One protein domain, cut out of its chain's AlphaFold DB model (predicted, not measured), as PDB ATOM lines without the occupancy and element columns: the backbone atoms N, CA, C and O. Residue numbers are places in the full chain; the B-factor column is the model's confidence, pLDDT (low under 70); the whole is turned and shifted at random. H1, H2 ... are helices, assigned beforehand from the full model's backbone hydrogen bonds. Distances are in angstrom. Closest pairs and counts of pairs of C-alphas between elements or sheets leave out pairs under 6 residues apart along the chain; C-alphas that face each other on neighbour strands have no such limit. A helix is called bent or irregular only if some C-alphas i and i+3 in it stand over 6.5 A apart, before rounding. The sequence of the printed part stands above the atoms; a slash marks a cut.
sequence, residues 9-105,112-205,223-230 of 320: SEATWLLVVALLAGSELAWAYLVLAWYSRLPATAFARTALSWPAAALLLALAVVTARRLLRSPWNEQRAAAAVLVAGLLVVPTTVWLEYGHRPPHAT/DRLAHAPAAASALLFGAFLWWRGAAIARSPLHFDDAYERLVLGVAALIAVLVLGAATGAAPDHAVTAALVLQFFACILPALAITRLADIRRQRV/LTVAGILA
ATOM      1  N   SER A   9    -121.086  30.624 -57.827       83.62
ATOM      2  CA  SER A   9    -121.515  29.708 -56.768       83.62
ATOM      3  C   SER A   9    -121.326  28.226 -57.109       83.62
ATOM      4  O   SER A   9    -121.037  27.431 -56.216       83.62
ATOM      5  N   GLU A  10    -121.455  27.824 -58.377       88.38
ATOM      6  CA  GLU A  10    -121.202  26.437 -58.779       88.38
ATOM      7  C   GLU A  10    -119.706  26.113 -58.805       88.38
ATOM      8  O   GLU A  10    -119.323  25.014 -58.397       88.38
ATOM      9  N   ALA A  11    -118.864  27.067 -59.227       88.50
ATOM     10  CA  ALA A  11    -117.406  26.915 -59.197       88.50
ATOM     11  C   ALA A  11    -116.880  26.778 -57.764       88.50
ATOM     12  O   ALA A  11    -116.121  25.853 -57.483       88.50
ATOM     13  N   THR A  12    -117.297  27.662 -56.853       88.56
ATOM     14  CA  THR A  12    -116.842  27.612 -55.456       88.56
ATOM     15  C   THR A  12    -117.280  26.323 -54.774       88.56
ATOM     16  O   THR A  12    -116.479  25.699 -54.086       88.56
ATOM     17  N   TRP A  13    -118.508  25.860 -55.027       90.81
ATOM     18  CA  TRP A  13    -118.975  24.569 -54.523       90.81
ATOM     19  C   TRP A  13    -118.116  23.412 -55.041       90.81
ATOM     20  O   TRP A  13    -117.706  22.551 -54.265       90.81
ATOM     21  N   LEU A  14    -117.836  23.379 -56.351       92.25
ATOM     22  CA  LEU A  14    -117.018  22.327 -56.967       92.25
ATOM     23  C   LEU A  14    -115.609  22.303 -56.386       92.25
ATOM     24  O   LEU A  14    -115.098  21.227 -56.086       92.25
ATOM     25  N   LEU A  15    -115.023  23.482 -56.184       93.19
ATOM     26  CA  LEU A  15    -113.716  23.629 -55.565       93.19
ATOM     27  C   LEU A  15    -113.714  23.081 -54.135       93.19
ATOM     28  O   LEU A  15    -112.859  22.266 -53.808       93.19
ATOM     29  N   VAL A  16    -114.685  23.463 -53.300       94.00
ATOM     30  CA  VAL A  16    -114.782  22.966 -51.917       94.00
ATOM     31  C   VAL A  16    -114.935  21.450 -51.887       94.00
ATOM     32  O   VAL A  16    -114.270  20.786 -51.102       94.00
ATOM     33  N   VAL A  17    -115.771  20.882 -52.754       95.25
ATOM     34  CA  VAL A  17    -115.951  19.428 -52.810       95.25
ATOM     35  C   VAL A  17    -114.691  18.710 -53.280       95.25
ATOM     36  O   VAL A  17    -114.353  17.673 -52.714       95.25
ATOM     37  N   ALA A  18    -113.973  19.262 -54.259       95.56
ATOM     38  CA  ALA A  18    -112.692  18.717 -54.698       95.56
ATOM     39  C   ALA A  18    -111.638  18.773 -53.582       95.56
ATOM     40  O   ALA A  18    -110.931  17.794 -53.363       95.56
ATOM     41  N   LEU A  19    -111.578  19.879 -52.839       95.62
ATOM     42  CA  LEU A  19    -110.695  20.039 -51.686       95.62
ATOM     43  C   LEU A  19    -111.043  19.042 -50.570       95.62
ATOM     44  O   LEU A  19    -110.176  18.311 -50.103       95.62
ATOM     45  N   LEU A  20    -112.318  18.924 -50.189       96.06
ATOM     46  CA  LEU A  20    -112.745  17.940 -49.190       96.06
ATOM     47  C   LEU A  20    -112.404  16.513 -49.639       96.06
ATOM     48  O   LEU A  20    -111.798  15.770 -48.873       96.06
ATOM     49  N   ALA A  21    -112.698  16.148 -50.888       96.50
ATOM     50  CA  ALA A  21    -112.332  14.842 -51.435       96.50
ATOM     51  C   ALA A  21    -110.812  14.609 -51.434       96.50
ATOM     52  O   ALA A  21    -110.364  13.529 -51.064       96.50
ATOM     53  N   GLY A  22    -110.013  15.620 -51.781       96.88
ATOM     54  CA  GLY A  22    -108.553  15.545 -51.738       96.88
ATOM     55  C   GLY A  22    -108.012  15.288 -50.331       96.88
ATOM     56  O   GLY A  22    -107.120  14.457 -50.169       96.88
ATOM     57  N   SER A  23    -108.589  15.937 -49.314       96.81
ATOM     58  CA  SER A  23    -108.229  15.678 -47.916       96.81
ATOM     59  C   SER A  23    -108.633  14.271 -47.471       96.81
ATOM     60  O   SER A  23    -107.829  13.565 -46.870       96.81
ATOM     61  N   GLU A  24    -109.835  13.817 -47.836       96.81
ATOM     62  CA  GLU A  24    -110.335  12.480 -47.506       96.81
ATOM     63  C   GLU A  24    -109.469  11.378 -48.114       96.81
ATOM     64  O   GLU A  24    -109.110  10.411 -47.447       96.81
ATOM     65  N   LEU A  25    -109.082  11.562 -49.376       97.44
ATOM     66  CA  LEU A  25    -108.173  10.664 -50.066       97.44
ATOM     67  C   LEU A  25    -106.816  10.593 -49.362       97.44
ATOM     68  O   LEU A  25    -106.279   9.502 -49.208       97.44
ATOM     69  N   ALA A  26    -106.266  11.734 -48.943       96.94
ATOM     70  CA  ALA A  26    -104.929  11.803 -48.367       96.94
ATOM     71  C   ALA A  26    -104.808  10.995 -47.065       96.94
ATOM     72  O   ALA A  26    -103.920  10.148 -46.953       96.94
ATOM     73  N   TRP A  27    -105.721  11.198 -46.105       96.50
ATOM     74  CA  TRP A  27    -105.671  10.450 -44.845       96.50
ATOM     75  C   TRP A  27    -106.041   8.974 -45.051       96.50
ATOM     76  O   TRP A  27    -105.378   8.099 -44.495       96.50
ATOM     77  N   ALA A  28    -107.033   8.672 -45.897       96.75
ATOM     78  CA  ALA A  28    -107.440   7.296 -46.174       96.75
ATOM     79  C   ALA A  28    -106.323   6.499 -46.867       96.75
ATOM     80  O   ALA A  28    -106.073   5.343 -46.531       96.75
ATOM     81  N   TYR A  29    -105.613   7.120 -47.810       96.19
ATOM     82  CA  TYR A  29    -104.485   6.486 -48.486       96.19
ATOM     83  C   TYR A  29    -103.299   6.283 -47.539       96.19
ATOM     84  O   TYR A  29    -102.606   5.277 -47.655       96.19
ATOM     85  N   LEU A  30    -103.090   7.178 -46.565       95.19
ATOM     86  CA  LEU A  30    -102.077   6.973 -45.529       95.19
ATOM     87  C   LEU A  30    -102.401   5.751 -44.655       95.19
ATOM     88  O   LEU A  30    -101.513   4.938 -44.401       95.19
ATOM     89  N   VAL A  31    -103.672   5.573 -44.263       95.25
ATOM     90  CA  VAL A  31    -104.142   4.359 -43.564       95.25
ATOM     91  C   VAL A  31    -103.847   3.114 -44.402       95.25
ATOM     92  O   VAL A  31    -103.305   2.140 -43.884       95.25
ATOM     93  N   LEU A  32    -104.162   3.146 -45.702       94.75
ATOM     94  CA  LEU A  32    -103.909   2.017 -46.599       94.75
ATOM     95  C   LEU A  32    -102.411   1.721 -46.752       94.75
ATOM     96  O   LEU A  32    -102.013   0.557 -46.759       94.75
ATOM     97  N   ALA A  33    -101.583   2.761 -46.868       94.25
ATOM     98  CA  ALA A  33    -100.137   2.632 -46.982       94.25
ATOM     99  C   ALA A  33     -99.542   1.972 -45.732       94.25
ATOM    100  O   ALA A  33     -98.749   1.040 -45.860       94.25
ATOM    101  N   TRP A  34     -99.976   2.389 -44.540       93.75
ATOM    102  CA  TRP A  34     -99.595   1.745 -43.283       93.75
ATOM    103  C   TRP A  34    -100.075   0.288 -43.224       93.75
ATOM    104  O   TRP A  34     -99.272  -0.617 -43.009       93.75
ATOM    105  N   TYR A  35    -101.353   0.036 -43.516       93.00
ATOM    106  CA  TYR A  35    -101.930  -1.310 -43.498       93.00
ATOM    107  C   TYR A  35    -101.202  -2.278 -44.445       93.00
ATOM    108  O   TYR A  35    -100.943  -3.426 -44.096       93.00
ATOM    109  N   SER A  36    -100.798  -1.810 -45.631       91.94
ATOM    110  CA  SER A  36    -100.066  -2.631 -46.608       91.94
ATOM    111  C   SER A  36     -98.665  -3.065 -46.156       91.94
ATOM    112  O   SER A  36     -98.104  -3.989 -46.742       91.94
ATOM    113  N   ARG A  37     -98.107  -2.418 -45.123       91.69
ATOM    114  CA  ARG A  37     -96.789  -2.735 -44.555       91.69
ATOM    115  C   ARG A  37     -96.846  -3.672 -43.353       91.69
ATOM    116  O   ARG A  37     -95.793  -4.115 -42.900       91.69
ATOM    117  N   LEU A  38     -98.031  -3.981 -42.829       90.12
ATOM    118  CA  LEU A  38     -98.143  -4.927 -41.724       90.12
ATOM    119  C   LEU A  38     -97.668  -6.319 -42.177       90.12
ATOM    120  O   LEU A  38     -98.025  -6.756 -43.272       90.12
ATOM    121  N   PRO A  39     -96.905  -7.054 -41.348       86.19
ATOM    122  CA  PRO A  39     -96.320  -8.340 -41.738       86.19
ATOM    123  C   PRO A  39     -97.374  -9.398 -42.095       86.19
ATOM    124  O   PRO A  39     -97.137 -10.228 -42.966       86.19
ATOM    125  N   ALA A  40     -98.562  -9.334 -41.485       82.50
ATOM    126  CA  ALA A  40     -99.684 -10.223 -41.797       82.50
ATOM    127  C   ALA A  40    -100.263 -10.007 -43.210       82.50
ATOM    128  O   ALA A  40    -100.927 -10.886 -43.754       82.50
ATOM    129  N   THR A  41    -100.032  -8.834 -43.798       78.38
ATOM    130  CA  THR A  41    -100.638  -8.376 -45.053       78.38
ATOM    131  C   THR A  41     -99.596  -7.778 -45.988       78.38
ATOM    132  O   THR A  41     -99.946  -6.940 -46.812       78.38
ATOM    133  N   ALA A  42     -98.322  -8.164 -45.854       72.00
ATOM    134  CA  ALA A  42     -97.209  -7.560 -46.577       72.00
ATOM    135  C   ALA A  42     -97.383  -7.742 -48.092       72.00
ATOM    136  O   ALA A  42     -97.011  -8.757 -48.683       72.00
ATOM    137  N   PHE A  43     -97.999  -6.750 -48.727       81.94
ATOM    138  CA  PHE A  43     -98.266  -6.754 -50.152       81.94
ATOM    139  C   PHE A  43     -97.052  -6.181 -50.882       81.94
ATOM    140  O   PHE A  43     -96.476  -5.180 -50.462       81.94
ATOM    141  N   ALA A  44     -96.697  -6.757 -52.032       78.94
ATOM    142  CA  ALA A  44     -95.620  -6.217 -52.868       78.94
ATOM    143  C   ALA A  44     -95.921  -4.797 -53.399       78.94
ATOM    144  O   ALA A  44     -95.012  -4.076 -53.805       78.94
ATOM    145  N   ARG A  45     -97.201  -4.397 -53.423       82.44
ATOM    146  CA  ARG A  45     -97.693  -3.063 -53.799       82.44
ATOM    147  C   ARG A  45     -98.879  -2.682 -52.917       82.44
ATOM    148  O   ARG A  45     -99.570  -3.564 -52.411       82.44
ATOM    149  N   THR A  46     -99.146  -1.383 -52.769       87.62
ATOM    150  CA  THR A  46    -100.383  -0.910 -52.127       87.62
ATOM    151  C   THR A  46    -101.597  -1.523 -52.828       87.62
ATOM    152  O   THR A  46    -101.588  -1.698 -54.045       87.62
ATOM    153  N   ALA A  47    -102.638  -1.865 -52.066       90.62
ATOM    154  CA  ALA A  47    -103.795  -2.592 -52.601       90.62
ATOM    155  C   ALA A  47    -104.510  -1.837 -53.740       90.62
ATOM    156  O   ALA A  47    -105.110  -2.438 -54.622       90.62
ATOM    157  N   LEU A  48    -104.433  -0.507 -53.731       94.06
ATOM    158  CA  LEU A  48    -104.938   0.345 -54.797       94.06
ATOM    159  C   LEU A  48    -103.890   1.419 -55.094       94.06
ATOM    160  O   LEU A  48    -103.276   1.950 -54.161       94.06
ATOM    161  N   SER A  49    -103.671   1.745 -56.368       94.88
ATOM    162  CA  SER A  49    -102.813   2.872 -56.730       94.88
ATOM    163  C   SER A  49    -103.475   4.202 -56.364       94.88
ATOM    164  O   SER A  49    -104.699   4.352 -56.397       94.88
ATOM    165  N   TRP A  50    -102.657   5.201 -56.033       95.31
ATOM    166  CA  TRP A  50    -103.122   6.561 -55.755       95.31
ATOM    167  C   TRP A  50    -104.007   7.156 -56.872       95.31
ATOM    168  O   TRP A  50    -105.088   7.655 -56.550       95.31
ATOM    169  N   PRO A  51    -103.645   7.083 -58.177       95.38
ATOM    170  CA  PRO A  51    -104.507   7.602 -59.240       95.38
ATOM    171  C   PRO A  51    -105.836   6.846 -59.360       95.38
ATOM    172  O   PRO A  51    -106.867   7.487 -59.566       95.38
ATOM    173  N   ALA A  52    -105.851   5.519 -59.184       95.88
ATOM    174  CA  ALA A  52    -107.095   4.749 -59.192       95.88
ATOM    175  C   ALA A  52    -108.003   5.132 -58.013       95.88
ATOM    176  O   ALA A  52    -109.200   5.342 -58.201       95.88
ATOM    177  N   ALA A  53    -107.430   5.308 -56.818       96.88
ATOM    178  CA  ALA A  53    -108.147   5.776 -55.634       96.88
ATOM    179  C   ALA A  53    -108.743   7.185 -55.836       96.88
ATOM    180  O   ALA A  53    -109.917   7.412 -55.533       96.88
ATOM    181  N   ALA A  54    -107.966   8.113 -56.406       96.62
ATOM    182  CA  ALA A  54    -108.419   9.467 -56.723       96.62
ATOM    183  C   ALA A  54    -109.566   9.467 -57.741       96.62
ATOM    184  O   ALA A  54    -110.582  10.141 -57.545       96.62
ATOM    185  N   LEU A  55    -109.426   8.685 -58.814       96.62
ATOM    186  CA  LEU A  55    -110.435   8.555 -59.859       96.62
ATOM    187  C   LEU A  55    -111.720   7.921 -59.319       96.62
ATOM    188  O   LEU A  55    -112.811   8.412 -59.606       96.62
ATOM    189  N   LEU A  56    -111.604   6.881 -58.489       97.00
ATOM    190  CA  LEU A  56    -112.743   6.229 -57.851       97.00
ATOM    191  C   LEU A  56    -113.511   7.197 -56.943       97.00
ATOM    192  O   LEU A  56    -114.737   7.279 -57.034       97.00
ATOM    193  N   LEU A  57    -112.805   7.969 -56.113       97.38
ATOM    194  CA  LEU A  57    -113.424   8.968 -55.243       97.38
ATOM    195  C   LEU A  57    -114.103  10.081 -56.056       97.38
ATOM    196  O   LEU A  57    -115.236  10.465 -55.758       97.38
ATOM    197  N   ALA A  58    -113.455  10.565 -57.119       96.44
ATOM    198  CA  ALA A  58    -114.033  11.560 -58.017       96.44
ATOM    199  C   ALA A  58    -115.307  11.038 -58.703       96.44
ATOM    200  O   ALA A  58    -116.323  11.736 -58.737       96.44
ATOM    201  N   LEU A  59    -115.291   9.794 -59.195       97.00
ATOM    202  CA  LEU A  59    -116.467   9.141 -59.771       97.00
ATOM    203  C   LEU A  59    -117.588   8.991 -58.743       97.00
ATOM    204  O   LEU A  59    -118.736   9.305 -59.062       97.00
ATOM    205  N   ALA A  60    -117.280   8.576 -57.513       97.00
ATOM    206  CA  ALA A  60    -118.263   8.459 -56.438       97.00
ATOM    207  C   ALA A  60    -118.954   9.805 -56.155       97.00
ATOM    208  O   ALA A  60    -120.182   9.887 -56.111       97.00
ATOM    209  N   VAL A  61    -118.180  10.889 -56.060       96.62
ATOM    210  CA  VAL A  61    -118.707  12.247 -55.854       96.62
ATOM    211  C   VAL A  61    -119.578  12.697 -57.032       96.62
ATOM    212  O   VAL A  61    -120.687  13.200 -56.835       96.62
ATOM    213  N   VAL A  62    -119.102  12.526 -58.269       96.00
ATOM    214  CA  VAL A  62    -119.822  12.968 -59.476       96.00
ATOM    215  C   VAL A  62    -121.119  12.184 -59.665       96.00
ATOM    216  O   VAL A  62    -122.157  12.785 -59.954       96.00
ATOM    217  N   THR A  63    -121.081  10.862 -59.499       96.12
ATOM    218  CA  THR A  63    -122.255   9.990 -59.645       96.12
ATOM    219  C   THR A  63    -123.297  10.286 -58.576       96.12
ATOM    220  O   THR A  63    -124.447  10.558 -58.926       96.12
ATOM    221  N   ALA A  64    -122.897  10.351 -57.303       95.81
ATOM    222  CA  ALA A  64    -123.794  10.711 -56.211       95.81
ATOM    223  C   ALA A  64    -124.418  12.092 -56.436       95.81
ATOM    224  O   ALA A  64    -125.633  12.240 -56.336       95.81
ATOM    225  N   ARG A  65    -123.637  13.096 -56.853       93.56
ATOM    226  CA  ARG A  65    -124.172  14.437 -57.124       93.56
ATOM    227  C   ARG A  65    -125.164  14.460 -58.285       93.56
ATOM    228  O   ARG A  65    -126.191  15.131 -58.196       93.56
ATOM    229  N   ARG A  66    -124.862  13.769 -59.390       95.06
ATOM    230  CA  ARG A  66    -125.775  13.682 -60.542       95.06
ATOM    231  C   ARG A  66    -127.089  13.016 -60.146       95.06
ATOM    232  O   ARG A  66    -128.144  13.513 -60.521       95.06
ATOM    233  N   LEU A  67    -127.023  11.947 -59.354       93.88
ATOM    234  CA  LEU A  67    -128.200  11.218 -58.889       93.88
ATOM    235  C   LEU A  67    -129.026  12.019 -57.873       93.88
ATOM    236  O   LEU A  67    -130.246  12.013 -57.969       93.88
ATOM    237  N   LEU A  68    -128.393  12.776 -56.971       89.38
ATOM    238  CA  LEU A  68    -129.091  13.648 -56.012       89.38
ATOM    239  C   LEU A  68    -129.774  14.858 -56.665       89.38
ATOM    240  O   LEU A  68    -130.709  15.413 -56.099       89.38
ATOM    241  N   ARG A  69    -129.315  15.284 -57.849       91.25
ATOM    242  CA  ARG A  69    -129.972  16.331 -58.654       91.25
ATOM    243  C   ARG A  69    -131.084  15.788 -59.558       91.25
ATOM    244  O   ARG A  69    -131.791  16.577 -60.179       91.25
ATOM    245  N   SER A  70    -131.203  14.468 -59.680       93.81
ATOM    246  CA  SER A  70    -132.243  13.823 -60.479       93.81
ATOM    247  C   SER A  70    -133.615  14.010 -59.814       93.81
ATOM    248  O   SER A  70    -133.683  13.991 -58.586       93.81
ATOM    249  N   PRO A  71    -134.728  14.094 -60.567       95.88
ATOM    250  CA  PRO A  71    -136.090  14.110 -60.009       95.88
ATOM    251  C   PRO A  71    -136.513  12.773 -59.364       95.88
ATOM    252  O   PRO A  71    -137.698  12.508 -59.169       95.88
ATOM    253  N   TRP A  72    -135.570  11.870 -59.096       94.44
ATOM    254  CA  TRP A  72    -135.850  10.565 -58.518       94.44
ATOM    255  C   TRP A  72    -136.125  10.692 -57.021       94.44
ATOM    256  O   TRP A  72    -135.536  11.519 -56.332       94.44
ATOM    257  N   ASN A  73    -136.988   9.816 -56.505       94.56
ATOM    258  CA  ASN A  73    -137.157   9.650 -55.063       94.56
ATOM    259  C   ASN A  73    -135.796   9.329 -54.408       94.56
ATOM    260  O   ASN A  73    -135.004   8.576 -54.987       94.56
ATOM    261  N   GLU A  74    -135.551   9.836 -53.197       91.06
ATOM    262  CA  GLU A  74    -134.301   9.656 -52.445       91.06
ATOM    263  C   GLU A  74    -133.901   8.174 -52.350       91.06
ATOM    264  O   GLU A  74    -132.740   7.828 -52.555       91.06
ATOM    265  N   GLN A  75    -134.875   7.278 -52.159       92.94
ATOM    266  CA  GLN A  75    -134.645   5.828 -52.125       92.94
ATOM    267  C   GLN A  75    -134.094   5.276 -53.448       92.94
ATOM    268  O   GLN A  75    -133.183   4.450 -53.446       92.94
ATOM    269  N   ARG A  76    -134.617   5.741 -54.591       94.19
ATOM    270  CA  ARG A  76    -134.158   5.303 -55.920       94.19
ATOM    271  C   ARG A  76    -132.782   5.872 -56.241       94.19
ATOM    272  O   ARG A  76    -131.954   5.162 -56.799       94.19
ATOM    273  N   ALA A  77    -132.527   7.125 -55.865       92.81
ATOM    274  CA  ALA A  77    -131.208   7.733 -56.007       92.81
ATOM    275  C   ALA A  77    -130.162   6.991 -55.157       92.81
ATOM    276  O   ALA A  77    -129.098   6.649 -55.666       92.81
ATOM    277  N   ALA A  78    -130.486   6.663 -53.901       91.50
ATOM    278  CA  ALA A  78    -129.614   5.885 -53.025       91.50
ATOM    279  C   ALA A  78    -129.337   4.481 -53.587       91.50
ATOM    280  O   ALA A  78    -128.177   4.079 -53.670       91.50
ATOM    281  N   ALA A  79    -130.371   3.767 -54.044       93.88
ATOM    282  CA  ALA A  79    -130.210   2.464 -54.688       93.88
ATOM    283  C   ALA A  79    -129.323   2.555 -55.940       93.88
ATOM    284  O   ALA A  79    -128.435   1.729 -56.125       93.88
ATOM    285  N   ALA A  80    -129.493   3.592 -56.763       94.50
ATOM    286  CA  ALA A  80    -128.669   3.801 -57.948       94.50
ATOM    287  C   ALA A  80    -127.200   4.109 -57.616       94.50
ATOM    288  O   ALA A  80    -126.315   3.607 -58.301       94.50
ATOM    289  N   VAL A  81    -126.920   4.874 -56.551       94.38
ATOM    290  CA  VAL A  81    -125.544   5.102 -56.065       94.38
ATOM    291  C   VAL A  81    -124.917   3.798 -55.572       94.38
ATOM    292  O   VAL A  81    -123.741   3.554 -55.836       94.38
ATOM    293  N   LEU A  82    -125.682   2.950 -54.878       94.31
ATOM    294  CA  LEU A  82    -125.205   1.645 -54.413       94.31
ATOM    295  C   LEU A  82    -124.921   0.696 -55.580       94.31
ATOM    296  O   LEU A  82    -123.851   0.099 -55.621       94.31
ATOM    297  N   VAL A  83    -125.831   0.605 -56.554       94.00
ATOM    298  CA  VAL A  83    -125.642  -0.211 -57.765       94.00
ATOM    299  C   VAL A  83    -124.445   0.292 -58.573       94.00
ATOM    300  O   VAL A  83    -123.621  -0.508 -59.003       94.00
ATOM    301  N   ALA A  84    -124.294   1.609 -58.734       95.62
ATOM    302  CA  ALA A  84    -123.128   2.184 -59.398       95.62
ATOM    303  C   ALA A  84    -121.828   1.841 -58.656       95.62
ATOM    304  O   ALA A  84    -120.861   1.445 -59.297       95.62
ATOM    305  N   GLY A  85    -121.807   1.909 -57.322       94.38
ATOM    306  CA  GLY A  85    -120.641   1.514 -56.526       94.38
ATOM    307  C   GLY A  85    -120.308   0.035 -56.657       94.38
ATOM    308  O   GLY A  85    -119.147  -0.315 -56.861       94.38
ATOM    309  N   LEU A  86    -121.333  -0.821 -56.631       92.19
ATOM    310  CA  LEU A  86    -121.203  -2.266 -56.813       92.19
ATOM    311  C   LEU A  86    -120.616  -2.634 -58.182       92.19
ATOM    312  O   LEU A  86    -119.987  -3.676 -58.307       92.19
ATOM    313  N   LEU A  87    -120.787  -1.786 -59.200       93.44
ATOM    314  CA  LEU A  87    -120.189  -1.984 -60.521       93.44
ATOM    315  C   LEU A  87    -118.802  -1.335 -60.634       93.44
ATOM    316  O   LEU A  87    -117.855  -1.966 -61.101       93.44
ATOM    317  N   VAL A  88    -118.652  -0.081 -60.200       95.31
ATOM    318  CA  VAL A  88    -117.427   0.709 -60.400       95.31
ATOM    319  C   VAL A  88    -116.278   0.226 -59.511       95.31
ATOM    320  O   VAL A  88    -115.144   0.152 -59.989       95.31
ATOM    321  N   VAL A  89    -116.538  -0.136 -58.249       95.12
ATOM    322  CA  VAL A  89    -115.488  -0.580 -57.310       95.12
ATOM    323  C   VAL A  89    -114.826  -1.885 -57.780       95.12
ATOM    324  O   VAL A  89    -113.604  -1.903 -57.917       95.12
ATOM    325  N   PRO A  90    -115.563  -2.959 -58.132       91.94
ATOM    326  CA  PRO A  90    -114.928  -4.161 -58.667       91.94
ATOM    327  C   PRO A  90    -114.231  -3.919 -60.000       91.94
ATOM    328  O   PRO A  90    -113.150  -4.456 -60.218       91.94
ATOM    329  N   THR A  91    -114.804  -3.077 -60.867       91.25
ATOM    330  CA  THR A  91    -114.194  -2.753 -62.165       91.25
ATOM    331  C   THR A  91    -112.854  -2.037 -61.994       91.25
ATOM    332  O   THR A  91    -111.894  -2.371 -62.679       91.25
ATOM    333  N   THR A  92    -112.757  -1.084 -61.062       94.00
ATOM    334  CA  THR A  92    -111.502  -0.359 -60.788       94.00
ATOM    335  C   THR A  92    -110.429  -1.268 -60.205       94.00
ATOM    336  O   THR A  92    -109.303  -1.249 -60.695       94.00
ATOM    337  N   VAL A  93    -110.774  -2.117 -59.232       91.81
ATOM    338  CA  VAL A  93    -109.838  -3.125 -58.701       91.81
ATOM    339  C   VAL A  93    -109.389  -4.075 -59.809       91.81
ATOM    340  O   VAL A  93    -108.207  -4.356 -59.966       91.81
ATOM    341  N   TRP A  94    -110.319  -4.544 -60.630       88.94
ATOM    342  CA  TRP A  94    -110.015  -5.482 -61.700       88.94
ATOM    343  C   TRP A  94    -109.076  -4.891 -62.772       88.94
ATOM    344  O   TRP A  94    -108.150  -5.579 -63.207       88.94
ATOM    345  N   LEU A  95    -109.257  -3.613 -63.135       91.25
ATOM    346  CA  LEU A  95    -108.351  -2.881 -64.031       91.25
ATOM    347  C   LEU A  95    -106.941  -2.734 -63.439       91.25
ATOM    348  O   LEU A  95    -105.962  -2.891 -64.163       91.25
ATOM    349  N   GLU A  96    -106.834  -2.473 -62.134       91.88
ATOM    350  CA  GLU A  96    -105.551  -2.302 -61.436       91.88
ATOM    351  C   GLU A  96    -104.720  -3.596 -61.426       91.88
ATOM    352  O   GLU A  96    -103.510  -3.573 -61.637       91.88
ATOM    353  N   TYR A  97    -105.374  -4.746 -61.233       88.44
ATOM    354  CA  TYR A  97    -104.706  -6.050 -61.196       88.44
ATOM    355  C   TYR A  97    -104.571  -6.719 -62.577       88.44
ATOM    356  O   TYR A  97    -104.107  -7.857 -62.651       88.44
ATOM    357  N   GLY A  98    -104.967  -6.054 -63.669       78.62
ATOM    358  CA  GLY A  98    -104.708  -6.501 -65.046       78.62
ATOM    359  C   GLY A  98    -105.325  -7.851 -65.433       78.62
ATOM    360  O   GLY A  98    -104.784  -8.554 -66.287       78.62
ATOM    361  N   HIS A  99    -106.424  -8.257 -64.793       70.25
ATOM    362  CA  HIS A  99    -107.084  -9.528 -65.119       70.25
ATOM    363  C   HIS A  99    -107.886  -9.417 -66.433       70.25
ATOM    364  O   HIS A  99    -107.960  -8.343 -67.014       70.25
ATOM    365  N   ARG A 100    -108.452 -10.527 -66.946       73.50
ATOM    366  CA  ARG A 100    -109.421 -10.565 -68.076       73.50
ATOM    367  C   ARG A 100    -110.858 -10.349 -67.574       73.50
ATOM    368  O   ARG A 100    -111.117 -10.736 -66.432       73.50
ATOM    369  N   PRO A 101    -111.749  -9.687 -68.353       67.88
ATOM    370  CA  PRO A 101    -113.015  -9.181 -67.829       67.88
ATOM    371  C   PRO A 101    -113.820 -10.350 -67.288       67.88
ATOM    372  O   PRO A 101    -113.886 -11.379 -67.970       67.88
ATOM    373  N   PRO A 102    -114.366 -10.231 -66.063       67.06
ATOM    374  CA  PRO A 102    -114.964 -11.368 -65.386       67.06
ATOM    375  C   PRO A 102    -116.078 -11.934 -66.260       67.06
ATOM    376  O   PRO A 102    -117.000 -11.217 -66.656       67.06
ATOM    377  N   HIS A 103    -115.989 -13.220 -66.588       76.75
ATOM    378  CA  HIS A 103    -117.139 -13.924 -67.138       76.75
ATOM    379  C   HIS A 103    -118.172 -14.102 -66.023       76.75
ATOM    380  O   HIS A 103    -117.825 -14.141 -64.844       76.75
ATOM    381  N   ALA A 104    -119.458 -14.217 -66.365       77.38
ATOM    382  CA  ALA A 104    -120.530 -14.333 -65.367       77.38
ATOM    383  C   ALA A 104    -120.291 -15.482 -64.360       77.38
ATOM    384  O   ALA A 104    -120.664 -15.387 -63.194       77.38
ATOM    385  N   THR A 105    -119.592 -16.536 -64.786       79.19
ATOM    386  CA  THR A 105    -119.185 -17.675 -63.953       79.19
ATOM    387  C   THR A 105    -118.099 -17.345 -62.925       79.19
ATOM    388  O   THR A 105    -118.027 -18.000 -61.889       79.19
ATOM    389  N   ASP A 112    -114.206 -17.423 -52.868       83.75
ATOM    390  CA  ASP A 112    -113.025 -18.282 -52.807       83.75
ATOM    391  C   ASP A 112    -111.779 -17.545 -53.305       83.75
ATOM    392  O   ASP A 112    -110.723 -17.616 -52.683       83.75
ATOM    393  N   ARG A 113    -111.882 -16.771 -54.394       79.25
ATOM    394  CA  ARG A 113    -110.746 -15.978 -54.897       79.25
ATOM    395  C   ARG A 113    -110.334 -14.869 -53.930       79.25
ATOM    396  O   ARG A 113    -109.143 -14.643 -53.753       79.25
ATOM    397  N   LEU A 114    -111.299 -14.209 -53.290       79.94
ATOM    398  CA  LEU A 114    -111.070 -13.198 -52.255       79.94
ATOM    399  C   LEU A 114    -110.316 -13.776 -51.056       79.94
ATOM    400  O   LEU A 114    -109.407 -13.122 -50.548       79.94
ATOM    401  N   ALA A 115    -110.647 -15.004 -50.646       82.00
ATOM    402  CA  ALA A 115    -109.968 -15.683 -49.545       82.00
ATOM    403  C   ALA A 115    -108.480 -15.951 -49.840       82.00
ATOM    404  O   ALA A 115    -107.659 -15.917 -48.928       82.00
ATOM    405  N   HIS A 116    -108.119 -16.161 -51.109       84.25
ATOM    406  CA  HIS A 116    -106.743 -16.452 -51.528       84.25
ATOM    407  C   HIS A 116    -105.977 -15.216 -52.039       84.25
ATOM    408  O   HIS A 116    -104.769 -15.289 -52.259       84.25
ATOM    409  N   ALA A 117    -106.651 -14.074 -52.221       86.00
ATOM    410  CA  ALA A 117    -106.072 -12.830 -52.730       86.00
ATOM    411  C   ALA A 117    -106.304 -11.660 -51.749       86.00
ATOM    412  O   ALA A 117    -107.096 -10.753 -52.035       86.00
ATOM    413  N   PRO A 118    -105.592 -11.626 -50.605       85.94
ATOM    414  CA  PRO A 118    -105.815 -10.633 -49.547       85.94
ATOM    415  C   PRO A 118    -105.608  -9.182 -50.014       85.94
ATOM    416  O   PRO A 118    -106.257  -8.267 -49.502       85.94
ATOM    417  N   ALA A 119    -104.760  -8.962 -51.025       89.31
ATOM    418  CA  ALA A 119    -104.554  -7.651 -51.639       89.31
ATOM    419  C   ALA A 119    -105.812  -7.166 -52.379       89.31
ATOM    420  O   ALA A 119    -106.276  -6.055 -52.140       89.31
ATOM    421  N   ALA A 120    -106.419  -8.025 -53.205       90.06
ATOM    422  CA  ALA A 120    -107.644  -7.704 -53.935       90.06
ATOM    423  C   ALA A 120    -108.834  -7.499 -52.986       90.06
ATOM    424  O   ALA A 120    -109.625  -6.576 -53.180       90.06
ATOM    425  N   ALA A 121    -108.932  -8.307 -51.926       89.19
ATOM    426  CA  ALA A 121    -109.939  -8.121 -50.882       89.19
ATOM    427  C   ALA A 121    -109.791  -6.755 -50.195       89.19
ATOM    428  O   ALA A 121    -110.763  -6.013 -50.056       89.19
ATOM    429  N   SER A 122    -108.558  -6.385 -49.844       91.25
ATOM    430  CA  SER A 122    -108.248  -5.095 -49.221       91.25
ATOM    431  C   SER A 122    -108.515  -3.922 -50.175       91.25
ATOM    432  O   SER A 122    -109.054  -2.902 -49.752       91.25
ATOM    433  N   ALA A 123    -108.223  -4.078 -51.471       94.00
ATOM    434  CA  ALA A 123    -108.519  -3.096 -52.514       94.00
ATOM    435  C   ALA A 123    -110.029  -2.872 -52.685       94.00
ATOM    436  O   ALA A 123    -110.475  -1.733 -52.804       94.00
ATOM    437  N   LEU A 124    -110.825  -3.946 -52.656       92.69
ATOM    438  CA  LEU A 124    -112.286  -3.879 -52.733       92.69
ATOM    439  C   LEU A 124    -112.889  -3.204 -51.501       92.69
ATOM    440  O   LEU A 124    -113.748  -2.337 -51.649       92.69
ATOM    441  N   LEU A 125    -112.420  -3.555 -50.301       93.94
ATOM    442  CA  LEU A 125    -112.863  -2.919 -49.059       93.94
ATOM    443  C   LEU A 125    -112.508  -1.430 -49.039       93.94
ATOM    444  O   LEU A 125    -113.361  -0.593 -48.746       93.94
ATOM    445  N   PHE A 126    -111.275  -1.088 -49.417       95.50
ATOM    446  CA  PHE A 126    -110.831   0.298 -49.508       95.50
ATOM    447  C   PHE A 126    -111.593   1.076 -50.587       95.50
ATOM    448  O   PHE A 126    -112.016   2.207 -50.362       95.50
ATOM    449  N   GLY A 127    -111.841   0.461 -51.743       96.50
ATOM    450  CA  GLY A 127    -112.629   1.060 -52.812       96.50
ATOM    451  C   GLY A 127    -114.087   1.292 -52.409       96.50
ATOM    452  O   GLY A 127    -114.634   2.365 -52.664       96.50
ATOM    453  N   ALA A 128    -114.708   0.337 -51.711       96.19
ATOM    454  CA  ALA A 128    -116.051   0.486 -51.157       96.19
ATOM    455  C   ALA A 128    -116.104   1.596 -50.097       96.19
ATOM    456  O   ALA A 128    -117.034   2.407 -50.093       96.19
ATOM    457  N   PHE A 129    -115.078   1.681 -49.246       96.19
ATOM    458  CA  PHE A 129    -114.916   2.765 -48.284       96.19
ATOM    459  C   PHE A 129    -114.820   4.131 -48.983       96.19
ATOM    460  O   PHE A 129    -115.593   5.033 -48.656       96.19
ATOM    461  N   LEU A 130    -113.955   4.283 -49.991       96.50
ATOM    462  CA  LEU A 130    -113.837   5.522 -50.770       96.50
ATOM    463  C   LEU A 130    -115.137   5.878 -51.494       96.50
ATOM    464  O   LEU A 130    -115.514   7.049 -51.530       96.50
ATOM    465  N   TRP A 131    -115.850   4.887 -52.034       97.81
ATOM    466  CA  TRP A 131    -117.148   5.106 -52.666       97.81
ATOM    467  C   TRP A 131    -118.166   5.666 -51.673       97.81
ATOM    468  O   TRP A 131    -118.830   6.670 -51.947       97.81
ATOM    469  N   TRP A 132    -118.257   5.054 -50.490       96.75
ATOM    470  CA  TRP A 132    -119.138   5.518 -49.426       96.75
ATOM    471  C   TRP A 132    -118.769   6.929 -48.955       96.75
ATOM    472  O   TRP A 132    -119.657   7.782 -48.856       96.75
ATOM    473  N   ARG A 133    -117.475   7.216 -48.743       95.56
ATOM    474  CA  ARG A 133    -116.998   8.567 -48.405       95.56
ATOM    475  C   ARG A 133    -117.357   9.566 -49.500       95.56
ATOM    476  O   ARG A 133    -117.971  10.581 -49.196       95.56
ATOM    477  N   GLY A 134    -117.077   9.273 -50.770       95.94
ATOM    478  CA  GLY A 134    -117.416  10.148 -51.896       95.94
ATOM    479  C   GLY A 134    -118.913  10.454 -51.993       95.94
ATOM    480  O   GLY A 134    -119.307  11.610 -52.174       95.94
ATOM    481  N   ALA A 135    -119.762   9.447 -51.781       95.44
ATOM    482  CA  ALA A 135    -121.208   9.630 -51.715       95.44
ATOM    483  C   ALA A 135    -121.637  10.495 -50.514       95.44
ATOM    484  O   ALA A 135    -122.515  11.348 -50.656       95.44
ATOM    485  N   ALA A 136    -121.005  10.328 -49.348       94.44
ATOM    486  CA  ALA A 136    -121.253  11.163 -48.172       94.44
ATOM    487  C   ALA A 136    -120.824  12.626 -48.398       94.44
ATOM    488  O   ALA A 136    -121.558  13.545 -48.035       94.44
ATOM    489  N   ILE A 137    -119.689  12.863 -49.071       94.94
ATOM    490  CA  ILE A 137    -119.249  14.207 -49.480       94.94
ATOM    491  C   ILE A 137    -120.302  14.867 -50.374       94.94
ATOM    492  O   ILE A 137    -120.644  16.023 -50.147       94.94
ATOM    493  N   ALA A 138    -120.845  14.135 -51.348       93.94
ATOM    494  CA  ALA A 138    -121.834  14.671 -52.278       93.94
ATOM    495  C   ALA A 138    -123.201  14.974 -51.635       93.94
ATOM    496  O   ALA A 138    -123.927  15.823 -52.154       93.94
ATOM    497  N   ARG A 139    -123.557  14.286 -50.538       91.81
ATOM    498  CA  ARG A 139    -124.813  14.501 -49.796       91.81
ATOM    499  C   ARG A 139    -124.749  15.660 -48.808       91.81
ATOM    500  O   ARG A 139    -125.788  16.271 -48.571       91.81
ATOM    501  N   SER A 140    -123.579  15.943 -48.230       88.00
ATOM    502  CA  SER A 140    -123.445  17.013 -47.233       88.00
ATOM    503  C   SER A 140    -123.826  18.358 -47.845       88.00
ATOM    504  O   SER A 140    -123.251  18.753 -48.869       88.00
ATOM    505  N   PRO A 141    -124.739  19.116 -47.222       85.31
ATOM    506  CA  PRO A 141    -124.768  20.542 -47.474       85.31
ATOM    507  C   PRO A 141    -123.424  21.119 -46.999       85.31
ATOM    508  O   PRO A 141    -122.965  20.798 -45.915       85.31
ATOM    509  N   LEU A 142    -122.753  21.921 -47.828       85.81
ATOM    510  CA  LEU A 142    -121.429  22.485 -47.521       85.81
ATOM    511  C   LEU A 142    -121.495  23.530 -46.389       85.81
ATOM    512  O   LEU A 142    -121.363  24.724 -46.659       85.81
ATOM    513  N   HIS A 143    -121.737  23.089 -45.159       89.75
ATOM    514  CA  HIS A 143    -121.664  23.907 -43.954       89.75
ATOM    515  C   HIS A 143    -120.286  23.784 -43.314       89.75
ATOM    516  O   HIS A 143    -119.581  22.784 -43.485       89.75
ATOM    517  N   PHE A 144    -119.907  24.818 -42.571       90.56
ATOM    518  CA  PHE A 144    -118.664  24.846 -41.818       90.56
ATOM    519  C   PHE A 144    -118.557  23.690 -40.814       90.56
ATOM    520  O   PHE A 144    -117.499  23.068 -40.736       90.56
ATOM    521  N   ASP A 145    -119.640  23.367 -40.102       89.38
ATOM    522  CA  ASP A 145    -119.637  22.332 -39.060       89.38
ATOM    523  C   ASP A 145    -119.284  20.947 -39.629       89.38
ATOM    524  O   ASP A 145    -118.410  20.264 -39.096       89.38
ATOM    525  N   ASP A 146    -119.850  20.585 -40.787       90.88
ATOM    526  CA  ASP A 146    -119.538  19.334 -41.494       90.88
ATOM    527  C   ASP A 146    -118.062  19.271 -41.931       90.88
ATOM    528  O   ASP A 146    -117.410  18.226 -41.863       90.88
ATOM    529  N   ALA A 147    -117.519  20.388 -42.428       92.19
ATOM    530  CA  ALA A 147    -116.116  20.467 -42.829       92.19
ATOM    531  C   ALA A 147    -115.178  20.396 -41.613       92.19
ATOM    532  O   ALA A 147    -114.102  19.800 -41.701       92.19
ATOM    533  N   TYR A 148    -115.589  20.970 -40.479       89.69
ATOM    534  CA  TYR A 148    -114.837  20.945 -39.228       89.69
ATOM    535  C   TYR A 148    -114.811  19.544 -38.622       89.69
ATOM    536  O   TYR A 148    -113.740  19.055 -38.269       89.69
ATOM    537  N   GLU A 149    -115.948  18.849 -38.591       90.25
ATOM    538  CA  GLU A 149    -116.012  17.456 -38.145       90.25
ATOM    539  C   GLU A 149    -115.075  16.567 -38.977       90.25
ATOM    540  O   GLU A 149    -114.320  15.763 -38.431       90.25
ATOM    541  N   ARG A 150    -115.035  16.766 -40.301       93.12
ATOM    542  CA  ARG A 150    -114.106  16.045 -41.188       93.12
ATOM    543  C   ARG A 150    -112.646  16.385 -40.941       93.12
ATOM    544  O   ARG A 150    -111.814  15.482 -41.007       93.12
ATOM    545  N   LEU A 151    -112.325  17.645 -40.640       92.06
ATOM    546  CA  LEU A 151    -110.979  18.019 -40.208       92.06
ATOM    547  C   LEU A 151    -110.600  17.246 -38.944       92.06
ATOM    548  O   LEU A 151    -109.544  16.624 -38.922       92.06
ATOM    549  N   VAL A 152    -111.451  17.266 -37.914       87.94
ATOM    550  CA  VAL A 152    -111.178  16.604 -36.631       87.94
ATOM    551  C   VAL A 152    -110.993  15.100 -36.827       87.94
ATOM    552  O   VAL A 152    -109.997  14.545 -36.366       87.94
ATOM    553  N   LEU A 153    -111.896  14.451 -37.566       90.44
ATOM    554  CA  LEU A 153    -111.798  13.024 -37.883       90.44
ATOM    555  C   LEU A 153    -110.534  12.697 -38.684       90.44
ATOM    556  O   LEU A 153    -109.841  11.734 -38.367       90.44
ATOM    557  N   GLY A 154    -110.209  13.503 -39.696       91.25
ATOM    558  CA  GLY A 154    -109.018  13.307 -40.518       91.25
ATOM    559  C   GLY A 154    -107.722  13.502 -39.732       91.25
ATOM    560  O   GLY A 154    -106.817  12.683 -39.843       91.25
ATOM    561  N   VAL A 155    -107.644  14.526 -38.875       86.81
ATOM    562  CA  VAL A 155    -106.496  14.752 -37.981       86.81
ATOM    563  C   VAL A 155    -106.356  13.607 -36.981       86.81
ATOM    564  O   VAL A 155    -105.255  13.090 -36.811       86.81
ATOM    565  N   ALA A 156    -107.454  13.163 -36.365       83.62
ATOM    566  CA  ALA A 156    -107.438  12.020 -35.458       83.62
ATOM    567  C   ALA A 156    -106.953  10.743 -36.167       83.62
ATOM    568  O   ALA A 156    -106.116  10.024 -35.626       83.62
ATOM    569  N   ALA A 157    -107.414  10.495 -37.397       88.56
ATOM    570  CA  ALA A 157    -106.971   9.365 -38.206       88.56
ATOM    571  C   ALA A 157    -105.486   9.465 -38.594       88.56
ATOM    572  O   ALA A 157    -104.769   8.473 -38.493       88.56
ATOM    573  N   LEU A 158    -105.002  10.649 -38.987       89.56
ATOM    574  CA  LEU A 158    -103.583  10.881 -39.273       89.56
ATOM    575  C   LEU A 158    -102.718  10.605 -38.040       89.56
ATOM    576  O   LEU A 158    -101.756   9.848 -38.138       89.56
ATOM    577  N   ILE A 159    -103.078  11.169 -36.882       82.69
ATOM    578  CA  ILE A 159    -102.360  10.940 -35.622       82.69
ATOM    579  C   ILE A 159    -102.350   9.447 -35.296       82.69
ATOM    580  O   ILE A 159    -101.284   8.898 -35.034       82.69
ATOM    581  N   ALA A 160    -103.505   8.780 -35.373       83.38
ATOM    582  CA  ALA A 160    -103.601   7.349 -35.122       83.38
ATOM    583  C   ALA A 160    -102.653   6.564 -36.039       83.38
ATOM    584  O   ALA A 160    -101.833   5.802 -35.542       83.38
ATOM    585  N   VAL A 161    -102.690   6.787 -37.356       89.62
ATOM    586  CA  VAL A 161    -101.817   6.076 -38.306       89.62
ATOM    587  C   VAL A 161    -100.336   6.332 -38.042       89.62
ATOM    588  O   VAL A 161     -99.547   5.396 -38.120       89.62
ATOM    589  N   LEU A 162     -99.943   7.561 -37.706       86.88
ATOM    590  CA  LEU A 162     -98.548   7.886 -37.395       86.88
ATOM    591  C   LEU A 162     -98.072   7.175 -36.121       86.88
ATOM    592  O   LEU A 162     -97.011   6.553 -36.123       86.88
ATOM    593  N   VAL A 163     -98.883   7.219 -35.063       82.88
ATOM    594  CA  VAL A 163     -98.620   6.554 -33.776       82.88
ATOM    595  C   VAL A 163     -98.514   5.042 -33.969       82.88
ATOM    596  O   VAL A 163     -97.572   4.417 -33.489       82.88
ATOM    597  N   LEU A 164     -99.446   4.445 -34.711       85.06
ATOM    598  CA  LEU A 164     -99.459   3.007 -34.979       85.06
ATOM    599  C   LEU A 164     -98.319   2.593 -35.896       85.06
ATOM    600  O   LEU A 164     -97.712   1.550 -35.674       85.06
ATOM    601  N   GLY A 165     -98.010   3.392 -36.915       88.25
ATOM    602  CA  GLY A 165     -96.877   3.168 -37.804       88.25
ATOM    603  C   GLY A 165     -95.561   3.146 -37.038       88.25
ATOM    604  O   GLY A 165     -94.760   2.238 -37.245       88.25
ATOM    605  N   ALA A 166     -95.377   4.083 -36.105       84.69
ATOM    606  CA  ALA A 166     -94.227   4.099 -35.209       84.69
ATOM    607  C   ALA A 166     -94.211   2.872 -34.282       84.69
ATOM    608  O   ALA A 166     -93.203   2.177 -34.208       84.69
ATOM    609  N   ALA A 167     -95.334   2.558 -33.632       84.06
ATOM    610  CA  ALA A 167     -95.405   1.476 -32.650       84.06
ATOM    611  C   ALA A 167     -95.296   0.065 -33.262       84.06
ATOM    612  O   ALA A 167     -94.817  -0.857 -32.614       84.06
ATOM    613  N   THR A 168     -95.726  -0.117 -34.514       88.25
ATOM    614  CA  THR A 168     -95.624  -1.401 -35.237       88.25
ATOM    615  C   THR A 168     -94.318  -1.554 -36.015       88.25
ATOM    616  O   THR A 168     -94.081  -2.613 -36.592       88.25
ATOM    617  N   GLY A 169     -93.498  -0.499 -36.108       88.62
ATOM    618  CA  GLY A 169     -92.347  -0.456 -37.017       88.62
ATOM    619  C   GLY A 169     -92.727  -0.509 -38.506       88.62
ATOM    620  O   GLY A 169     -91.852  -0.617 -39.359       88.62
ATOM    621  N   ALA A 170     -94.021  -0.418 -38.836       90.38
ATOM    622  CA  ALA A 170     -94.565  -0.501 -40.191       90.38
ATOM    623  C   ALA A 170     -94.915   0.884 -40.765       90.38
ATOM    624  O   ALA A 170     -95.822   1.023 -41.590       90.38
ATOM    625  N   ALA A 171     -94.221   1.934 -40.315       88.25
ATOM    626  CA  ALA A 171     -94.424   3.284 -40.819       88.25
ATOM    627  C   ALA A 171     -94.243   3.325 -42.352       88.25
ATOM    628  O   ALA A 171     -93.307   2.706 -42.882       88.25
ATOM    629  N   PRO A 172     -95.122   4.026 -43.096       88.50
ATOM    630  CA  PRO A 172     -94.885   4.305 -44.504       88.50
ATOM    631  C   PRO A 172     -93.583   5.095 -44.685       88.50
ATOM    632  O   PRO A 172     -93.053   5.673 -43.739       88.50
ATOM    633  N   ASP A 173     -93.076   5.141 -45.916       89.81
ATOM    634  CA  ASP A 173     -91.912   5.971 -46.236       89.81
ATOM    635  C   ASP A 173     -92.139   7.429 -45.786       89.81
ATOM    636  O   ASP A 173     -93.240   7.973 -45.944       89.81
ATOM    637  N   HIS A 174     -91.115   8.056 -45.208       86.56
ATOM    638  CA  HIS A 174     -91.191   9.412 -44.665       86.56
ATOM    639  C   HIS A 174     -91.589  10.422 -45.743       86.56
ATOM    640  O   HIS A 174     -92.418  11.292 -45.479       86.56
ATOM    641  N   ALA A 175     -91.072  10.270 -46.967       83.38
ATOM    642  CA  ALA A 175     -91.416  11.146 -48.085       83.38
ATOM    643  C   ALA A 175     -92.904  11.038 -48.463       83.38
ATOM    644  O   ALA A 175     -93.588  12.052 -48.613       83.38
ATOM    645  N   VAL A 176     -93.430   9.810 -48.551       87.00
ATOM    646  CA  VAL A 176     -94.850   9.549 -48.850       87.00
ATOM    647  C   VAL A 176     -95.746  10.067 -47.726       87.00
ATOM    648  O   VAL A 176     -96.756  10.721 -47.986       87.00
ATOM    649  N   THR A 177     -95.359   9.818 -46.477       89.88
ATOM    650  CA  THR A 177     -96.082  10.283 -45.290       89.88
ATOM    651  C   THR A 177     -96.163  11.807 -45.262       89.88
ATOM    652  O   THR A 177     -97.255  12.359 -45.142       89.88
ATOM    653  N   ALA A 178     -95.032  12.494 -45.443       85.00
ATOM    654  CA  ALA A 178     -94.976  13.951 -45.475       85.00
ATOM    655  C   ALA A 178     -95.829  14.532 -46.612       85.00
ATOM    656  O   ALA A 178     -96.582  15.479 -46.386       85.00
ATOM    657  N   ALA A 179     -95.773  13.938 -47.810       84.81
ATOM    658  CA  ALA A 179     -96.572  14.375 -48.952       84.81
ATOM    659  C   ALA A 179     -98.084  14.251 -48.692       84.81
ATOM    660  O   ALA A 179     -98.830  15.190 -48.968       84.81
ATOM    661  N   LEU A 180     -98.542  13.130 -48.123       91.62
ATOM    662  CA  LEU A 180     -99.960  12.906 -47.820       91.62
ATOM    663  C   LEU A 180    -100.455  13.797 -46.675       91.62
ATOM    664  O   LEU A 180    -101.547  14.355 -46.769       91.62
ATOM    665  N   VAL A 181     -99.656  13.985 -45.622       90.12
ATOM    666  CA  VAL A 181     -99.987  14.913 -44.527       90.12
ATOM    667  C   VAL A 181    -100.084  16.347 -45.055       90.12
ATOM    668  O   VAL A 181    -101.061  17.043 -44.777       90.12
ATOM    669  N   LEU A 182     -99.122  16.778 -45.876       87.06
ATOM    670  CA  LEU A 182     -99.151  18.100 -46.498       87.06
ATOM    671  C   LEU A 182    -100.377  18.262 -47.404       87.06
ATOM    672  O   LEU A 182    -101.075  19.268 -47.299       87.06
ATOM    673  N   GLN A 183    -100.676  17.268 -48.245       90.31
ATOM    674  CA  GLN A 183    -101.863  17.266 -49.101       90.31
ATOM    675  C   GLN A 183    -103.150  17.376 -48.275       90.31
ATOM    676  O   GLN A 183    -104.027  18.165 -48.623       90.31
ATOM    677  N   PHE A 184    -103.262  16.628 -47.172       94.88
ATOM    678  CA  PHE A 184    -104.419  16.690 -46.281       94.88
ATOM    679  C   PHE A 184    -104.673  18.124 -45.806       94.88
ATOM    680  O   PHE A 184    -105.761  18.661 -46.040       94.88
ATOM    681  N   PHE A 185    -103.664  18.771 -45.211       91.81
ATOM    682  CA  PHE A 185    -103.794  20.132 -44.683       91.81
ATOM    683  C   PHE A 185    -103.986  21.181 -45.785       91.81
ATOM    684  O   PHE A 185    -104.824  22.076 -45.643       91.81
ATOM    685  N   ALA A 186    -103.274  21.041 -46.906       87.56
ATOM    686  CA  ALA A 186    -103.405  21.914 -48.069       87.56
ATOM    687  C   ALA A 186    -104.807  21.874 -48.686       87.56
ATOM    688  O   ALA A 186    -105.264  22.869 -49.245       87.56
ATOM    689  N   CYS A 187    -105.509  20.750 -48.568       94.94
ATOM    690  CA  CYS A 187    -106.869  20.605 -49.058       94.94
ATOM    691  C   CYS A 187    -107.927  21.060 -48.036       94.94
ATOM    692  O   CYS A 187    -108.830  21.824 -48.380       94.94
ATOM    693  N   ILE A 188    -107.833  20.625 -46.776       94.75
ATOM    694  CA  ILE A 188    -108.903  20.847 -45.790       94.75
ATOM    695  C   ILE A 188    -108.972  22.297 -45.282       94.75
ATOM    696  O   ILE A 188    -110.070  22.817 -45.081       94.75
ATOM    697  N   LEU A 189    -107.834  22.987 -45.120       92.94
ATOM    698  CA  LEU A 189    -107.814  24.357 -44.587       92.94
ATOM    699  C   LEU A 189    -108.495  25.365 -45.533       92.94
ATOM    700  O   LEU A 189    -109.354  26.122 -45.068       92.94
ATOM    701  N   PRO A 190    -108.223  25.368 -46.856       90.44
ATOM    702  CA  PRO A 190    -108.978  26.209 -47.781       90.44
ATOM    703  C   PRO A 190    -110.458  25.827 -47.845       90.44
ATOM    704  O   PRO A 190    -111.304  26.717 -47.927       90.44
ATOM    705  N   ALA A 191    -110.796  24.533 -47.772       94.00
ATOM    706  CA  ALA A 191    -112.192  24.093 -47.760       94.00
ATOM    707  C   ALA A 191    -112.961  24.676 -46.563       94.00
ATOM    708  O   ALA A 191    -114.059  25.213 -46.733       94.00
ATOM    709  N   LEU A 192    -112.367  24.636 -45.368       94.00
ATOM    710  CA  LEU A 192    -112.930  25.222 -44.149       94.00
ATOM    711  C   LEU A 192    -113.120  26.730 -44.251       94.00
ATOM    712  O   LEU A 192    -114.162  27.269 -43.885       94.00
ATOM    713  N   ALA A 193    -112.128  27.434 -44.778       91.50
ATOM    714  CA  ALA A 193    -112.224  28.876 -44.892       91.50
ATOM    715  C   ALA A 193    -113.266  29.321 -45.930       91.50
ATOM    716  O   ALA A 193    -114.013  30.273 -45.686       91.50
ATOM    717  N   ILE A 194    -113.372  28.617 -47.063       91.25
ATOM    718  CA  ILE A 194    -114.395  28.900 -48.078       91.25
ATOM    719  C   ILE A 194    -115.798  28.596 -47.530       91.25
ATOM    720  O   ILE A 194    -116.708  29.401 -47.732       91.25
ATOM    721  N   THR A 195    -115.982  27.474 -46.823       92.38
ATOM    722  CA  THR A 195    -117.275  27.130 -46.195       92.38
ATOM    723  C   THR A 195    -117.664  28.142 -45.121       92.38
ATOM    724  O   THR A 195    -118.778  28.661 -45.160       92.38
ATOM    725  N   ARG A 196    -116.729  28.551 -44.252       91.00
ATOM    726  CA  ARG A 196    -116.977  29.597 -43.250       91.00
ATOM    727  C   ARG A 196    -117.409  30.916 -43.883       91.00
ATOM    728  O   ARG A 196    -118.346  31.556 -43.410       91.00
ATOM    729  N   LEU A 197    -116.743  31.332 -44.960       88.44
ATOM    730  CA  LEU A 197    -117.108  32.558 -45.665       88.44
ATOM    731  C   LEU A 197    -118.483  32.444 -46.340       88.44
ATOM    732  O   LEU A 197    -119.233  33.422 -46.373       88.44
ATOM    733  N   ALA A 198    -118.819  31.269 -46.880       88.56
ATOM    734  CA  ALA A 198    -120.138  31.006 -47.444       88.56
ATOM    735  C   ALA A 198    -121.240  31.112 -46.376       88.56
ATOM    736  O   ALA A 198    -122.273  31.729 -46.644       88.56
ATOM    737  N   ASP A 199    -120.999  30.605 -45.167       87.69
ATOM    738  CA  ASP A 199    -121.949  30.690 -44.053       87.69
ATOM    739  C   ASP A 199    -122.135  32.133 -43.558       87.69
ATOM    740  O   ASP A 199    -123.272  32.599 -43.447       87.69
ATOM    741  N   ILE A 200    -121.048  32.898 -43.381       86.81
ATOM    742  CA  ILE A 200    -121.118  34.327 -43.003       86.81
ATOM    743  C   ILE A 200    -121.937  35.128 -44.025       86.81
ATOM    744  O   ILE A 200    -122.687  36.034 -43.663       86.81
ATOM    745  N   ARG A 201    -121.830  34.803 -45.317       81.44
ATOM    746  CA  ARG A 201    -122.624  35.464 -46.364       81.44
ATOM    747  C   ARG A 201    -124.090  35.122 -46.285       81.44
ATOM    748  O   ARG A 201    -124.907  36.015 -46.450       81.44
ATOM    749  N   ARG A 202    -124.425  33.851 -46.064       83.62
ATOM    750  CA  ARG A 202    -125.824  33.439 -45.913       83.62
ATOM    751  C   ARG A 202    -126.482  34.178 -44.754       83.62
ATOM    752  O   ARG A 202    -127.615  34.612 -44.909       83.62
ATOM    753  N   GLN A 203    -125.747  34.392 -43.663       83.81
ATOM    754  CA  GLN A 203    -126.201  35.201 -42.532       83.81
ATOM    755  C   GLN A 203    -126.348  36.683 -42.918       83.81
ATOM    756  O   GLN A 203    -127.414  37.251 -42.738       83.81
ATOM    757  N   ARG A 204    -125.339  37.295 -43.557       78.69
ATOM    758  CA  ARG A 204    -125.374  38.726 -43.929       78.69
ATOM    759  C   ARG A 204    -126.279  39.086 -45.109       78.69
ATOM    760  O   ARG A 204    -126.574  40.254 -45.289       78.69
ATOM    761  N   VAL A 205    -126.700  38.146 -45.951       71.81
ATOM    762  CA  VAL A 205    -127.699  38.434 -47.002       71.81
ATOM    763  C   VAL A 205    -129.068  38.734 -46.385       71.81
ATOM    764  O   VAL A 205    -129.858  39.451 -46.992       71.81
ATOM    765  N   LEU A 223    -102.710  33.007 -49.305       75.75
ATOM    766  CA  LEU A 223    -101.441  33.415 -48.701       75.75
ATOM    767  C   LEU A 223    -101.343  32.979 -47.234       75.75
ATOM    768  O   LEU A 223    -100.306  32.481 -46.812       75.75
ATOM    769  N   THR A 224    -102.424  33.126 -46.467       73.81
ATOM    770  CA  THR A 224    -102.455  32.760 -45.043       73.81
ATOM    771  C   THR A 224    -102.314  31.252 -44.859       73.81
ATOM    772  O   THR A 224    -101.498  30.800 -44.061       73.81
ATOM    773  N   VAL A 225    -103.063  30.460 -45.633       75.31
ATOM    774  CA  VAL A 225    -102.962  28.995 -45.598       75.31
ATOM    775  C   VAL A 225    -101.571  28.544 -46.047       75.31
ATOM    776  O   VAL A 225    -100.960  27.717 -45.375       75.31
ATOM    777  N   ALA A 226    -101.041  29.112 -47.134       70.94
ATOM    778  CA  ALA A 226     -99.690  28.816 -47.604       70.94
ATOM    779  C   ALA A 226     -98.626  29.176 -46.557       70.94
ATOM    780  O   ALA A 226     -97.703  28.397 -46.339       70.94
ATOM    781  N   GLY A 227     -98.781  30.309 -45.867       74.56
ATOM    782  CA  GLY A 227     -97.900  30.736 -44.783       74.56
ATOM    783  C   GLY A 227     -97.921  29.777 -43.593       74.56
ATOM    784  O   GLY A 227     -96.862  29.367 -43.127       74.56
ATOM    785  N   ILE A 228     -99.108  29.352 -43.144       73.81
ATOM    786  CA  ILE A 228     -99.250  28.372 -42.053       73.81
ATOM    787  C   ILE A 228     -98.616  27.031 -42.446       73.81
ATOM    788  O   ILE A 228     -97.897  26.439 -41.646       73.81
ATOM    789  N   LEU A 229     -98.836  26.568 -43.681       71.94
ATOM    790  CA  LEU A 229     -98.246  25.324 -44.185       71.94
ATOM    791  C   LEU A 229     -96.723  25.412 -44.290       71.94
ATOM    792  O   LEU A 229     -96.032  24.508 -43.831       71.94
ATOM    793  N   ALA A 230     -96.196  26.501 -44.853       69.38
ATOM    794  CA  ALA A 230     -94.757  26.726 -44.946       69.38
ATOM    795  C   ALA A 230     -94.120  26.760 -43.553       69.38
ATOM    796  O   ALA A 230     -93.112  26.098 -43.323       69.38
TER     797      ALA A 230
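AT A GLANCE: This is residues 9 to 105, 112 to 205 and 223 to 230 of the 320 residues of an uncharacterized protein of Chloroflexi bacterium (UniProt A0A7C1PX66). Six long helices form a flat up-and-down bundle, each running against the one before it in the chain. H1 and H5 lie in its middle; H6 and H7 pack on H1 at one side, and H2 and H3 pack on H5 at the other. Short H4 sits at the corner where H5 begins, and short H8 packs on H7. The printed part has 199 residues with eight named helices, H1 to H8 in chain order, and no named strand, and its class is all helix. It is compact, with a radius of gyration of the C-alphas of 18.2 A, and spans 59 by 45 by 21 A.

IN THESE COORDINATES: Find C-alpha 9 at (-121.515, 29.708, -56.768); from there H1, residues 9 to 35, runs 39.0 A. Next come H2, residues 50 to 68, 26.9 A, and H3, residues 74 to 96, 32.4 A. After the first cut look for H4, residues 112 to 116, and H5, residues 118 to 139, 31.5 A, which begins at C-alpha 118 at (-105.815, -10.633, -49.547). H6, residues 144 to 168, is 35.5 A long, and H7, residues 174 to 205, is the longest at 46.7 A. H7 is neither bent nor irregular, but only just: C-alphas 186 and 189 are 6.1 A apart. H8, residues 223 to 230, ends at C-alpha 230 at (-94.757, 26.726, -44.946).

HOW THE PARTS SIT: Start at H1, one of two hubs, which touches H7 at a shallow tilt of 30 degrees, opposite ways, with the closest C-alphas, those of Ser 23 and Phe 184, 4.3 A apart. H1 touches H6 the same way at 18 degrees, Trp 27 to Leu 158, C-alphas 6.0 A apart. H6 and H7 form a helical hairpin. H1 touches H5, the other hub, opposite ways at 25 degrees, with the closest C-alphas, those of Ala 21 and Gly 134, 6.9 A apart. H5 touches H2 at a steep tilt of 39 degrees, the closest C-alphas being those of Val 61 and Gly 134, 4.7 A. H3 and H6 are apart. In H3 18 of 19 and in H7 27 of 28 O i to N i+4 pairs are within hydrogen-bond range; in H1, H2, H4, H5, H6 and H8 every such pair is.

THE WHOLE: The C-alphas of Thr 105 and Arg 204 are the two farthest apart, 60.2 A. Across the cuts, C-alphas 105 and 112 are 12.7 A apart and C-alphas 205 and 223 are 26.8 A apart. The link H1 to H2 is long. Residues 101 to 102 and residue 230 are under 70 in pLDDT.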